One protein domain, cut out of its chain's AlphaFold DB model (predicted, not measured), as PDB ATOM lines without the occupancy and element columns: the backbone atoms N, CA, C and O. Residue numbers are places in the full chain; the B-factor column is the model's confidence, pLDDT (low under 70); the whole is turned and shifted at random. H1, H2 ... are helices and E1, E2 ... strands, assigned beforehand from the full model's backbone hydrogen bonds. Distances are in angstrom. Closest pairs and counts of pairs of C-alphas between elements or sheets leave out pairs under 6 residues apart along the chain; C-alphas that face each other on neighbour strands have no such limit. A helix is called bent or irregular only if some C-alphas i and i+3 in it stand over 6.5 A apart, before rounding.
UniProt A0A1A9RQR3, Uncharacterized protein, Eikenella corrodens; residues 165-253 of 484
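What this domain is: This is residues 165 to 253 of the 484 residues of an uncharacterized protein of Eikenella corrodens (UniProt A0A1A9RQR3). A strongly twisted, curled sheet of four antiparallel strands forms the middle, with helix H1 lying across one face and the two-stranded hairpin E4 and E5 covering part of the other. The two sheets make a loose, only partly face-to-face sandwich with their strands crossed. The printed part has 89 residues, with six named strands and one named helix in the order E1 E2 E3 E4 E5 E6 H1; the large sheet runs E2 E1 E6 E3, and the class is mixed. The whole is compact, with a radius of gyration of the C-alphas of 13.3 A, and spans 43 by 30 by 22 A.

How they stand to each other: E1, residues 172 to 177, and E2, residues 185 to 188, form an antiparallel hairpin, with N 174 and O 186 at 2.8 A. E3, residues 197 to 200, is the other edge strand of this sheet. E4, residues 203 to 209, and E5, residues 212 to 217, form the second antiparallel hairpin, with N 206 and O 214 at 2.8 A. E6, residues 226 to 232, is antiparallel to both its neighbours: N 175 and O 229 of E1 and E6 are 2.8 A apart, N 200 and O 226 of E3 and E6 2.9 A. The sandwich, two sheets face to face, has its strands at 41 degrees; the closest C-alphas of E2 and E5 are those of Phe 186 and Val 216, 7.2 A apart. E4 and E6 are only just apart, 8.2 A at the closest. H1, residues 238 to 252, is on the four-stranded sheet at a height of 8.9 A, giving two layers, a helix on one face of a sheet. It runs across the strands, at 74 degrees to E2 on the local plane; the closest C-alphas of E2 and H1 are those of Ile 185 and Gly 248, 4.9 A apart. H1 has 9 of 11 O i to N i+4 pairs within hydrogen-bond range and is irregular, with C-alphas 240 and 243 7.8 A apart.

Where its parts are: E1 is 16.6 A long and begins at C-alpha 172 (-13.476, 16.738, 53.107). E2 and E3 are short, four residues each. E4 is 18.3 A long, E5 16.2 A and E6 20.4 A. H1 is 18.2 A long and ends at C-alpha 252 (-19.717, 28.145, 51.382).

The domain as a whole: The C-alphas farthest apart are those of Gly 165 and Arg 221, 42.9 A. The printed part has no cut and no long link. Mean pLDDT of the printed part is 81.1; residues under 70 are 191, 193 to 194, 209 to 212, 221 and 252 to 253.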
ATOM      1  N   GLY A 165     -18.648  18.628  70.956       76.25
ATOM      2  CA  GLY A 165     -17.409  19.083  70.318       76.25
ATOM      3  C   GLY A 165     -17.102  18.448  68.956       76.25
ATOM      4  O   GLY A 165     -16.100  18.804  68.341       76.25
ATOM      5  N   GLN A 166     -17.951  17.542  68.458       83.56
ATOM      6  CA  GLN A 166     -17.777  16.859  67.171       83.56
ATOM      7  C   GLN A 166     -18.886  17.229  66.178       83.56
ATOM      8  O   GLN A 166     -19.997  17.563  66.595       83.56
ATOM      9  N   PRO A 167     -18.610  17.201  64.864       85.81
ATOM     10  CA  PRO A 167     -19.621  17.464  63.853       85.81
ATOM     11  C   PRO A 167     -20.528  16.246  63.659       85.81
ATOM     12  O   PRO A 167     -20.192  15.128  64.053       85.81
ATOM     13  N   LYS A 168     -21.667  16.446  62.991       85.75
ATOM     14  CA  LYS A 168     -22.536  15.336  62.570       85.75
ATOM     15  C   LYS A 168     -21.910  14.533  61.433       85.75
ATOM     16  O   LYS A 168     -22.001  13.308  61.414       85.75
ATOM     17  N   THR A 169     -21.270  15.245  60.510       84.81
ATOM     18  CA  THR A 169     -20.618  14.706  59.319       84.81
ATOM     19  C   THR A 169     -19.218  15.296  59.225       84.81
ATOM     20  O   THR A 169     -19.020  16.487  59.442       84.81
ATOM     21  N   TYR A 170     -18.231  14.466  58.902       87.00
ATOM     22  CA  TYR A 170     -16.846  14.909  58.778       87.00
ATOM     23  C   TYR A 170     -16.569  15.392  57.352       87.00
ATOM     24  O   TYR A 170     -16.569  14.568  56.435       87.00
ATOM     25  N   PRO A 171     -16.339  16.700  57.131       86.81
ATOM     26  CA  PRO A 171     -16.102  17.214  55.793       86.81
ATOM     27  C   PRO A 171     -14.739  16.807  55.233       86.81
ATOM     28  O   PRO A 171     -13.728  16.717  55.941       86.81
ATOM     29  N   LYS A 172     -14.700  16.704  53.908       86.94
ATOM     30  CA  LYS A 172     -13.476  16.738  53.107       86.94
ATOM     31  C   LYS A 172     -13.397  18.086  52.420       86.94
ATOM     32  O   LYS A 172     -14.410  18.579  51.932       86.94
ATOM     33  N   PHE A 173     -12.222  18.693  52.365       88.31
ATOM     34  CA  PHE A 173     -12.079  20.000  51.733       88.31
ATOM     35  C   PHE A 173     -10.675  20.250  51.199       88.31
ATOM     36  O   PHE A 173      -9.711  19.580  51.557       88.31
ATOM     37  N   VAL A 174     -10.574  21.233  50.317       89.00
ATOM     38  CA  VAL A 174      -9.331  21.766  49.771       89.00
ATOM     39  C   VAL A 174      -8.964  23.007  50.560       89.00
ATOM     40  O   VAL A 174      -9.819  23.866  50.748       89.00
ATOM     41  N   VAL A 175      -7.707  23.123  50.975       89.94
ATOM     42  CA  VAL A 175      -7.141  24.359  51.521       89.94
ATOM     43  C   VAL A 175      -6.235  24.974  50.467       89.94
ATOM     44  O   VAL A 175      -5.335  24.307  49.950       89.94
ATOM     45  N   VAL A 176      -6.483  26.241  50.151       89.19
ATOM     46  CA  VAL A 176      -5.704  26.997  49.175       89.19
ATOM     47  C   VAL A 176      -4.766  27.976  49.879       89.19
ATOM     48  O   VAL A 176      -5.199  28.748  50.729       89.19
ATOM     49  N   ASN A 177      -3.490  27.947  49.491       87.75
ATOM     50  CA  ASN A 177      -2.406  28.765  50.029       87.75
ATOM     51  C   ASN A 177      -1.679  29.506  48.894       87.75
ATOM     52  O   ASN A 177      -1.043  28.889  48.034       87.75
ATOM     53  N   GLY A 178      -1.716  30.832  48.927       81.69
ATOM     54  CA  GLY A 178      -1.165  31.717  47.903       81.69
ATOM     55  C   GLY A 178      -1.969  31.717  46.600       81.69
ATOM     56  O   GLY A 178      -2.875  30.904  46.404       81.69
ATOM     57  N   GLY A 179      -1.613  32.621  45.687       82.56
ATOM     58  CA  GLY A 179      -2.280  32.800  44.393       82.56
ATOM     59  C   GLY A 179      -3.625  33.529  44.487       82.56
ATOM     60  O   GLY A 179      -3.963  34.131  45.503       82.56
ATOM     61  N   THR A 180      -4.416  33.487  43.414       79.31
ATOM     62  CA  THR A 180      -5.684  34.238  43.302       79.31
ATOM     63  C   THR A 180      -6.823  33.761  44.202       79.31
ATOM     64  O   THR A 180      -7.796  34.490  44.372       79.31
ATOM     65  N   MET A 181      -6.729  32.558  44.764       79.69
ATOM     66  CA  MET A 181      -7.710  31.976  45.687       79.69
ATOM     67  C   MET A 181      -7.122  31.774  47.093       79.69
ATOM     68  O   MET A 181      -7.593  30.906  47.829       79.69
ATOM     69  N   ASP A 182      -6.093  32.538  47.477       82.88
ATOM     70  CA  ASP A 182      -5.441  32.400  48.784       82.88
ATOM     71  C   ASP A 182      -6.444  32.410  49.953       82.88
ATOM     72  O   ASP A 182      -7.372  33.217  50.014       82.88
ATOM     73  N   GLY A 183      -6.277  31.461  50.872       79.19
ATOM     74  CA  GLY A 183      -7.113  31.295  52.054       79.19
ATOM     75  C   GLY A 183      -8.523  30.758  51.794       79.19
ATOM     76  O   GLY A 183      -9.312  30.699  52.749       79.19
ATOM     77  N   SER A 184      -8.850  30.370  50.559       81.94
ATOM     78  CA  SER A 184     -10.137  29.762  50.204       81.94
ATOM     79  C   SER A 184     -10.196  28.290  50.608       81.94
ATOM     80  O   SER A 184      -9.194  27.571  50.549       81.94
ATOM     81  N   ILE A 185     -11.388  27.842  50.998       86.38
ATOM     82  CA  ILE A 185     -11.678  26.473  51.407       86.38
ATOM     83  C   ILE A 185     -12.863  25.954  50.598       86.38
ATOM     84  O   ILE A 185     -13.952  26.519  50.640       86.38
ATOM     85  N   PHE A 186     -12.657  24.850  49.881       84.44
ATOM     86  CA  PHE A 186     -13.692  24.236  49.047       84.44
ATOM     87  C   PHE A 186     -14.033  22.844  49.559       84.44
ATOM     88  O   PHE A 186     -13.164  21.974  49.572       84.44
ATOM     89  N   PHE A 187     -15.286  22.608  49.952       85.31
ATOM     90  CA  PHE A 187     -15.728  21.269  50.334       85.31
ATOM     91  C   PHE A 187     -15.767  20.337  49.125       85.31
ATOM     92  O   PHE A 187     -16.268  20.685  48.056       85.31
ATOM     93  N   LEU A 188     -15.215  19.145  49.314       80.94
ATOM     94  CA  LEU A 188     -15.185  18.082  48.327       80.94
ATOM     95  C   LEU A 188     -16.368  17.137  48.561       80.94
ATOM     96  O   LEU A 188     -16.733  16.899  49.712       80.94
ATOM     97  N   PRO A 189     -16.945  16.563  47.495       75.00
ATOM     98  CA  PRO A 189     -17.999  15.565  47.624       75.00
ATOM     99  C   PRO A 189     -17.536  14.323  48.396       75.00
ATOM    100  O   PRO A 189     -16.385  13.899  48.271       75.00
ATOM    101  N   ASP A 190     -18.456  13.674  49.111       70.44
ATOM    102  CA  ASP A 190     -18.149  12.512  49.961       70.44
ATOM    103  C   ASP A 190     -17.515  11.339  49.199       70.44
ATOM    104  O   ASP A 190     -16.657  10.632  49.740       70.44
ATOM    105  N   TRP A 191     -17.891  11.157  47.929       69.56
ATOM    106  CA  TRP A 191     -17.361  10.108  47.053       69.56
ATOM    107  C   TRP A 191     -15.899  10.336  46.637       69.56
ATOM    108  O   TRP A 191     -15.243   9.397  46.180       69.56
ATOM    109  N   TYR A 192     -15.352  11.544  46.806       72.56
ATOM    110  CA  TYR A 192     -13.957  11.823  46.481       72.56
ATOM    111  C   TYR A 192     -13.036  11.327  47.605       72.56
ATOM    112  O   TYR A 192     -13.126  11.761  48.754       72.56
ATOM    113  N   ASN A 193     -12.139  10.391  47.283       68.06
ATOM    114  CA  ASN A 193     -11.208   9.770  48.239       68.06
ATOM    115  C   ASN A 193      -9.727  10.015  47.893       68.06
ATOM    116  O   ASN A 193      -8.846   9.420  48.507       68.06
ATOM    117  N   GLY A 194      -9.444  10.880  46.914       67.00
ATOM    118  CA  GLY A 194      -8.079  11.203  46.502       67.00
ATOM    119  C   GLY A 194      -7.378  12.162  47.469       67.00
ATOM    120  O   GLY A 194      -7.946  13.166  47.898       67.00
ATOM    121  N   GLY A 195      -6.117  11.876  47.792       70.94
ATOM    122  CA  GLY A 195      -5.199  12.872  48.344       70.94
ATOM    123  C   GLY A 195      -4.566  13.649  47.195       70.94
ATOM    124  O   GLY A 195      -3.940  13.036  46.333       70.94
ATOM    125  N   ALA A 196      -4.735  14.969  47.157       76.12
ATOM    126  CA  ALA A 196      -4.165  15.809  46.112       76.12
ATOM    127  C   ALA A 196      -3.517  17.048  46.725       76.12
ATOM    128  O   ALA A 196      -4.087  17.716  47.587       76.12
ATOM    129  N   SER A 197      -2.318  17.363  46.253       84.81
ATOM    130  CA  SER A 197      -1.652  18.633  46.507       84.81
ATOM    131  C   SER A 197      -0.938  19.054  45.239       84.81
ATOM    132  O   SER A 197      -0.336  18.213  44.571       84.81
ATOM    133  N   GLY A 198      -0.976  20.334  44.911       87.31
ATOM    134  CA  GLY A 198      -0.373  20.825  43.682       87.31
ATOM    135  C   GLY A 198      -0.368  22.339  43.614       87.31
ATOM    136  O   GLY A 198      -0.767  23.014  44.568       87.31
ATOM    137  N   SER A 199       0.093  22.865  42.484       87.06
ATOM    138  CA  SER A 199      -0.106  24.265  42.142       87.06
ATOM    139  C   SER A 199      -1.334  24.456  41.256       87.06
ATOM    140  O   SER A 199      -1.861  23.507  40.672       87.06
ATOM    141  N   TYR A 200      -1.842  25.682  41.223       87.00
ATOM    142  CA  TYR A 200      -3.006  26.057  40.433       87.00
ATOM    143  C   TYR A 200      -2.854  27.476  39.885       87.00
ATOM    144  O   TYR A 200      -2.232  28.333  40.516       87.00
ATOM    145  N   THR A 201      -3.509  27.738  38.753       83.00
ATOM    146  CA  THR A 201      -3.582  29.069  38.133       83.00
ATOM    147  C   THR A 201      -5.046  29.396  37.854       83.00
ATOM    148  O   THR A 201      -5.599  29.071  36.804       83.00
ATOM    149  N   GLY A 202      -5.724  29.960  38.857       77.62
ATOM    150  CA  GLY A 202      -7.154  30.307  38.819       77.62
ATOM    151  C   GLY A 202      -8.144  29.143  38.991       77.62
ATOM    152  O   GLY A 202      -9.221  29.349  39.544       77.62
ATOM    153  N   ARG A 203      -7.796  27.912  38.593       85.81
ATOM    154  CA  ARG A 203      -8.662  26.722  38.728       85.81
ATOM    155  C   ARG A 203      -7.894  25.518  39.258       85.81
ATOM    156  O   ARG A 203      -6.778  25.260  38.818       85.81
ATOM    157  N   ILE A 204      -8.533  24.764  40.149       85.88
ATOM    158  CA  ILE A 204      -8.059  23.469  40.640       85.88
ATOM    159  C   ILE A 204      -8.947  22.380  40.033       85.88
ATOM    160  O   ILE A 204     -10.169  22.436  40.182       85.88
ATOM    161  N   SER A 205      -8.338  21.405  39.357       83.94
ATOM    162  CA  SER A 205      -9.022  20.259  38.746       83.94
ATOM    163  C   SER A 205      -8.700  18.969  39.497       83.94
ATOM    164  O   SER A 205      -7.535  18.644  39.721       83.94
ATOM    165  N   PHE A 206      -9.736  18.210  39.833       81.56
ATOM    166  CA  PHE A 206      -9.659  16.884  40.427       81.56
ATOM    167  C   PHE A 206     -10.194  15.857  39.422       81.56
ATOM    168  O   PHE A 206     -11.361  15.950  39.033       81.56
ATOM    169  N   PRO A 207      -9.394  14.867  38.998       75.50
ATOM    170  CA  PRO A 207      -9.872  13.823  38.100       75.50
ATOM    171  C   PRO A 207     -10.867  12.918  38.835       75.50
ATOM    172  O   PRO A 207     -10.598  12.471  39.951       75.50
ATOM    173  N   ILE A 208     -12.010  12.638  38.204       70.75
ATOM    174  CA  ILE A 208     -13.087  11.815  38.789       70.75
ATOM    175  C   ILE A 208     -13.293  10.480  38.054       70.75
ATOM    176  O   ILE A 208     -14.181   9.707  38.403       70.75
ATOM    177  N   GLY A 209     -12.424  10.168  37.085       63.44
ATOM    178  CA  GLY A 209     -12.514   8.975  36.236       63.44
ATOM    179  C   GLY A 209     -13.323   9.217  34.954       63.44
ATOM    180  O   GLY A 209     -14.006  10.226  34.822       63.44
ATOM    181  N   GLN A 210     -13.189   8.320  33.967       62.41
ATOM    182  CA  GLN A 210     -13.833   8.416  32.637       62.41
ATOM    183  C   GLN A 210     -13.583   9.737  31.873       62.41
ATOM    184  O   GLN A 210     -14.431  10.202  31.117       62.41
ATOM    185  N   GLY A 211     -12.414  10.358  32.069       65.44
ATOM    186  CA  GLY A 211     -12.061  11.621  31.407       65.44
ATOM    187  C   GLY A 211     -12.825  12.845  31.926       65.44
ATOM    188  O   GLY A 211     -12.737  13.909  31.320       65.44
ATOM    189  N   GLN A 212     -13.564  12.715  33.029       66.56
ATOM    190  CA  GLN A 212     -14.240  13.831  33.676       66.56
ATOM    191  C   GLN A 212     -13.378  14.412  34.805       66.56
ATOM    192  O   GLN A 212     -12.636  13.696  35.489       66.56
ATOM    193  N   GLU A 213     -13.510  15.720  35.021       75.50
ATOM    194  CA  GLU A 213     -12.858  16.453  36.103       75.50
ATOM    195  C   GLU A 213     -13.898  17.231  36.906       75.50
ATOM    196  O   GLU A 213     -14.721  17.957  36.348       75.50
ATOM    197  N   PHE A 214     -13.830  17.117  38.228       73.12
ATOM    198  CA  PHE A 214     -14.459  18.073  39.128       73.12
ATOM    199  C   PHE A 214     -13.516  19.264  39.281       73.12
ATOM    200  O   PHE A 214     -12.301  19.092  39.358       73.12
ATOM    201  N   SER A 215     -14.022  20.491  39.295       79.12
ATOM    202  CA  SER A 215     -13.152  21.659  39.405       79.12
ATOM    203  C   SER A 215     -13.733  22.735  40.286       79.12
ATOM    204  O   SER A 215     -14.936  22.970  40.285       79.12
ATOM    205  N   VAL A 216     -12.838  23.401  41.004       76.62
ATOM    206  CA  VAL A 216     -13.149  24.535  41.872       76.62
ATOM    207  C   VAL A 216     -12.332  25.744  41.427       76.62
ATOM    208  O   VAL A 216     -11.204  25.609  40.940       76.62
ATOM    209  N   GLY A 217     -12.921  26.931  41.555       75.00
ATOM    210  CA  GLY A 217     -12.375  28.161  40.983       75.00
ATOM    211  C   GLY A 217     -12.718  28.353  39.503       75.00
ATOM    212  O   GLY A 217     -13.461  27.579  38.899       75.00
ATOM    213  N   THR A 218     -12.184  29.419  38.912       74.19
ATOM    214  CA  THR A 218     -12.421  29.794  37.511       74.19
ATOM    215  C   THR A 218     -11.089  30.042  36.823       74.19
ATOM    216  O   THR A 218     -10.255  30.801  37.312       74.19
ATOM    217  N   PHE A 219     -10.880  29.412  35.666       73.62
ATOM    218  CA  PHE A 219      -9.648  29.604  34.906       73.62
ATOM    219  C   PHE A 219      -9.493  31.076  34.516       73.62
ATOM    220  O   PHE A 219     -10.411  31.672  33.953       73.62
ATOM    221  N   CYS A 220      -8.321  31.655  34.777       72.50
ATOM    222  CA  CYS A 220      -8.048  33.039  34.422       72.50
ATOM    223  C   CYS A 220      -6.614  33.218  33.910       72.50
ATOM    224  O   CYS A 220      -5.670  32.625  34.427       72.50
ATOM    225  N   ARG A 221      -6.458  34.043  32.863       68.69
ATOM    226  CA  ARG A 221      -5.187  34.218  32.132       68.69
ATOM    227  C   ARG A 221      -4.158  35.101  32.850       68.69
ATOM    228  O   ARG A 221      -2.991  35.045  32.491       68.69
ATOM    229  N   GLN A 222      -4.574  35.908  33.830       78.56
ATOM    230  CA  GLN A 222      -3.695  36.791  34.620       78.56
ATOM    231  C   GLN A 222      -3.645  36.400  36.109       78.56
ATOM    232  O   GLN A 222      -3.336  37.220  36.968       78.56
ATOM    233  N   CYS A 223      -3.983  35.150  36.431       80.44
ATOM    234  CA  CYS A 223      -4.014  34.670  37.808       80.44
ATOM    235  C   CYS A 223      -2.598  34.419  38.327       80.44
ATOM    236  O   CYS A 223      -1.779  33.812  37.638       80.44
ATOM    237  N   GLN A 224      -2.333  34.838  39.563       82.00
ATOM    238  CA  GLN A 224      -1.126  34.433  40.276       82.00
ATOM    239  C   GLN A 224      -1.203  32.944  40.621       82.00
ATOM    240  O   GLN A 224      -2.245  32.462  41.076       82.00
ATOM    241  N   GLU A 225      -0.100  32.230  40.402       86.62
ATOM    242  CA  GLU A 225       0.019  30.819  40.763       86.62
ATOM    243  C   GLU A 225      -0.033  30.664  42.287       86.62
ATOM    244  O   GLU A 225       0.607  31.410  43.032       86.62
ATOM    245  N   GLY A 226      -0.808  29.691  42.751       88.62
ATOM    246  CA  GLY A 226      -0.900  29.336  44.161       88.62
ATOM    247  C   GLY A 226      -0.747  27.839  44.374       88.62
ATOM    248  O   GLY A 226      -0.620  27.072  43.421       88.62
ATOM    249  N   LYS A 227      -0.769  27.408  45.634       91.56
ATOM    250  CA  LYS A 227      -0.711  25.996  46.027       91.56
ATOM    251  C   LYS A 227      -1.998  25.577  46.715       91.56
ATOM    252  O   LYS A 227      -2.686  26.391  47.320       91.56
ATOM    253  N   TYR A 228      -2.314  24.295  46.653       90.75
ATOM    254  CA  TYR A 228      -3.434  23.727  47.389       90.75
ATOM    255  C   TYR A 228      -3.087  22.340  47.923       90.75
ATOM    256  O   TYR A 228      -2.189  21.667  47.408       90.75
ATOM    257  N   TYR A 229      -3.818  21.908  48.945       90.69
ATOM    258  CA  TYR A 229      -3.791  20.536  49.441       90.69
ATOM    259  C   TYR A 229      -5.175  20.114  49.939       90.69
ATOM    260  O   TYR A 229      -5.978  20.953  50.351       90.69
ATOM    261  N   THR A 230      -5.472  18.818  49.887       89.19
ATOM    262  CA  THR A 230      -6.727  18.265  50.406       89.19
ATOM    263  C   THR A 230      -6.593  17.824  51.859       89.19
ATOM    264  O   THR A 230      -5.565  17.304  52.294       89.19
ATOM    265  N   VAL A 231      -7.664  18.028  52.620       88.88
ATOM    266  CA  VAL A 231      -7.813  17.616  54.013       88.88
ATOM    267  C   VAL A 231      -9.035  16.717  54.121       88.88
ATOM    268  O   VAL A 231     -10.119  17.050  53.643       88.88
ATOM    269  N   ASN A 232      -8.854  15.573  54.776       88.94
ATOM    270  CA  ASN A 232      -9.933  14.667  55.143       88.94
ATOM    271  C   ASN A 232     -10.071  14.668  56.668       88.94
ATOM    272  O   ASN A 232      -9.133  14.288  57.382       88.94
ATOM    273  N   THR A 233     -11.213  15.138  57.169       88.38
ATOM    274  CA  THR A 233     -11.467  15.152  58.609       88.38
ATOM    275  C   THR A 233     -12.052  13.822  59.073       88.38
ATOM    276  O   THR A 233     -12.726  13.100  58.349       88.38
ATOM    277  N   THR A 234     -11.736  13.470  60.307       88.12
ATOM    278  CA  THR A 234     -12.128  12.248  61.003       88.12
ATOM    279  C   THR A 234     -12.309  12.593  62.480       88.12
ATOM    280  O   THR A 234     -11.778  13.617  62.930       88.12
ATOM    281  N   PRO A 235     -12.943  11.725  63.286       88.00
ATOM    282  CA  PRO A 235     -13.074  11.961  64.723       88.00
ATOM    283  C   PRO A 235     -11.753  12.238  65.454       88.00
ATOM    284  O   PRO A 235     -11.759  12.869  66.504       88.00
ATOM    285  N   LYS A 236     -10.615  11.783  64.909       88.19
ATOM    286  CA  LYS A 236      -9.291  11.926  65.533       88.19
ATOM    287  C   LYS A 236      -8.588  13.252  65.228       88.19
ATOM    288  O   LYS A 236      -7.736  13.654  66.006       88.19
ATOM    289  N   ASN A 237      -8.882  13.889  64.093       90.25
ATOM    290  CA  ASN A 237      -8.162  15.083  63.626       90.25
ATOM    291  C   ASN A 237      -9.072  16.298  63.392       90.25
ATOM    292  O   ASN A 237      -8.567  17.369  63.080       90.25
ATOM    293  N   TYR A 238     -10.392  16.165  63.542       88.31
ATOM    294  CA  TYR A 238     -11.328  17.264  63.302       88.31
ATOM    295  C   TYR A 238     -11.022  18.505  64.143       88.31
ATOM    296  O   TYR A 238     -11.067  19.611  63.617       88.31
ATOM    297  N   GLU A 239     -10.637  18.333  65.408       87.75
ATOM    298  CA  GLU A 239     -10.309  19.454  66.294       87.75
ATOM    299  C   GLU A 239      -9.152  20.312  65.751       87.75
ATOM    300  O   GLU A 239      -9.243  21.537  65.760       87.75
ATOM    301  N   GLN A 240      -8.125  19.686  65.162       91.88
ATOM    302  CA  GLN A 240      -7.000  20.377  64.515       91.88
ATOM    303  C   GLN A 240      -7.448  21.246  63.329       91.88
ATOM    304  O   GLN A 240      -6.838  22.272  63.038       91.88
ATOM    305  N   TYR A 241      -8.501  20.826  62.629       90.25
ATOM    306  CA  TYR A 241      -8.999  21.477  61.419       90.25
ATOM    307  C   TYR A 241     -10.287  22.272  61.647       90.25
ATOM    308  O   TYR A 241     -10.839  22.815  60.690       90.25
ATOM    309  N   ARG A 242     -10.764  22.371  62.892       85.44
ATOM    310  CA  ARG A 242     -12.055  22.972  63.242       85.44
ATOM    311  C   ARG A 242     -12.188  24.393  62.709       85.44
ATOM    312  O   ARG A 242     -13.198  24.717  62.094       85.44
ATOM    313  N   ASP A 243     -11.165  25.220  62.897       84.62
ATOM    314  CA  ASP A 243     -11.208  26.628  62.490       84.62
ATOM    315  C   ASP A 243     -11.236  26.769  60.957       84.62
ATOM    316  O   ASP A 243     -11.927  27.629  60.413       84.62
ATOM    317  N   LEU A 244     -10.561  25.865  60.236       86.94
ATOM    318  CA  LEU A 244     -10.624  25.788  58.775       86.94
ATOM    319  C   LEU A 244     -11.997  25.294  58.301       86.94
ATOM    320  O   LEU A 244     -12.550  25.847  57.357       86.94
ATOM    321  N   VAL A 245     -12.597  24.312  58.977       86.19
ATOM    322  CA  VAL A 245     -13.965  23.864  58.674       86.19
ATOM    323  C   VAL A 245     -14.964  24.997  58.894       86.19
ATOM    324  O   VAL A 245     -15.774  25.261  58.013       86.19
ATOM    325  N   GLN A 246     -14.876  25.716  60.013       82.06
ATOM    326  CA  GLN A 246     -15.731  26.872  60.295       82.06
ATOM    327  C   GLN A 246     -15.561  27.972  59.241       82.06
ATOM    328  O   GLN A 246     -16.554  28.480  58.721       82.06
ATOM    329  N   LYS A 247     -14.316  28.281  58.862       81.88
ATOM    330  CA  LYS A 247     -14.010  29.223  57.781       81.88
ATOM    331  C   LYS A 247     -14.602  28.764  56.445       81.88
ATOM    332  O   LYS A 247     -15.203  29.570  55.744       81.88
ATOM    333  N   GLY A 248     -14.480  27.482  56.105       80.56
ATOM    334  CA  GLY A 248     -15.046  26.905  54.888       80.56
ATOM    335  C   GLY A 248     -16.569  26.944  54.872       80.56
ATOM    336  O   GLY A 248     -17.153  27.322  53.864       80.56
ATOM    337  N   VAL A 249     -17.230  26.622  55.990       78.62
ATOM    338  CA  VAL A 249     -18.694  26.729  56.117       78.62
ATOM    339  C   VAL A 249     -19.137  28.182  55.944       78.62
ATOM    340  O   VAL A 249     -20.092  28.434  55.219       78.62
ATOM    341  N   ALA A 250     -18.414  29.140  56.528       72.38
ATOM    342  CA  ALA A 250     -18.693  30.565  56.356       72.38
ATOM    343  C   ALA A 250     -18.463  31.065  54.913       72.38
ATOM    344  O   ALA A 250     -19.152  31.983  54.478       72.38
ATOM    345  N   GLN A 251     -17.517  30.482  54.169       71.69
ATOM    346  CA  GLN A 251     -17.266  30.790  52.750       71.69
ATOM    347  C   GLN A 251     -18.261  30.106  51.798       71.69
ATOM    348  O   GLN A 251     -18.567  30.644  50.738       71.69
ATOM    349  N   ALA A 252     -18.741  28.912  52.156       69.69
ATOM    350  CA  ALA A 252     -19.717  28.145  51.382       69.69
ATOM    351  C   ALA A 252     -21.156  28.631  51.607       69.69
ATOM    352  O   ALA A 252     -22.029  28.395  50.769       69.69
ATOM    353  N   GLN A 253     -21.410  29.307  52.729       66.31
ATOM    354  CA  GLN A 253     -22.646  30.044  52.931       66.31
ATOM    355  C   GLN A 253     -22.649  31.287  52.036       66.31
ATOM    356  O   GLN A 253     -21.638  31.987  51.951       66.31
TER     357      GLN A 253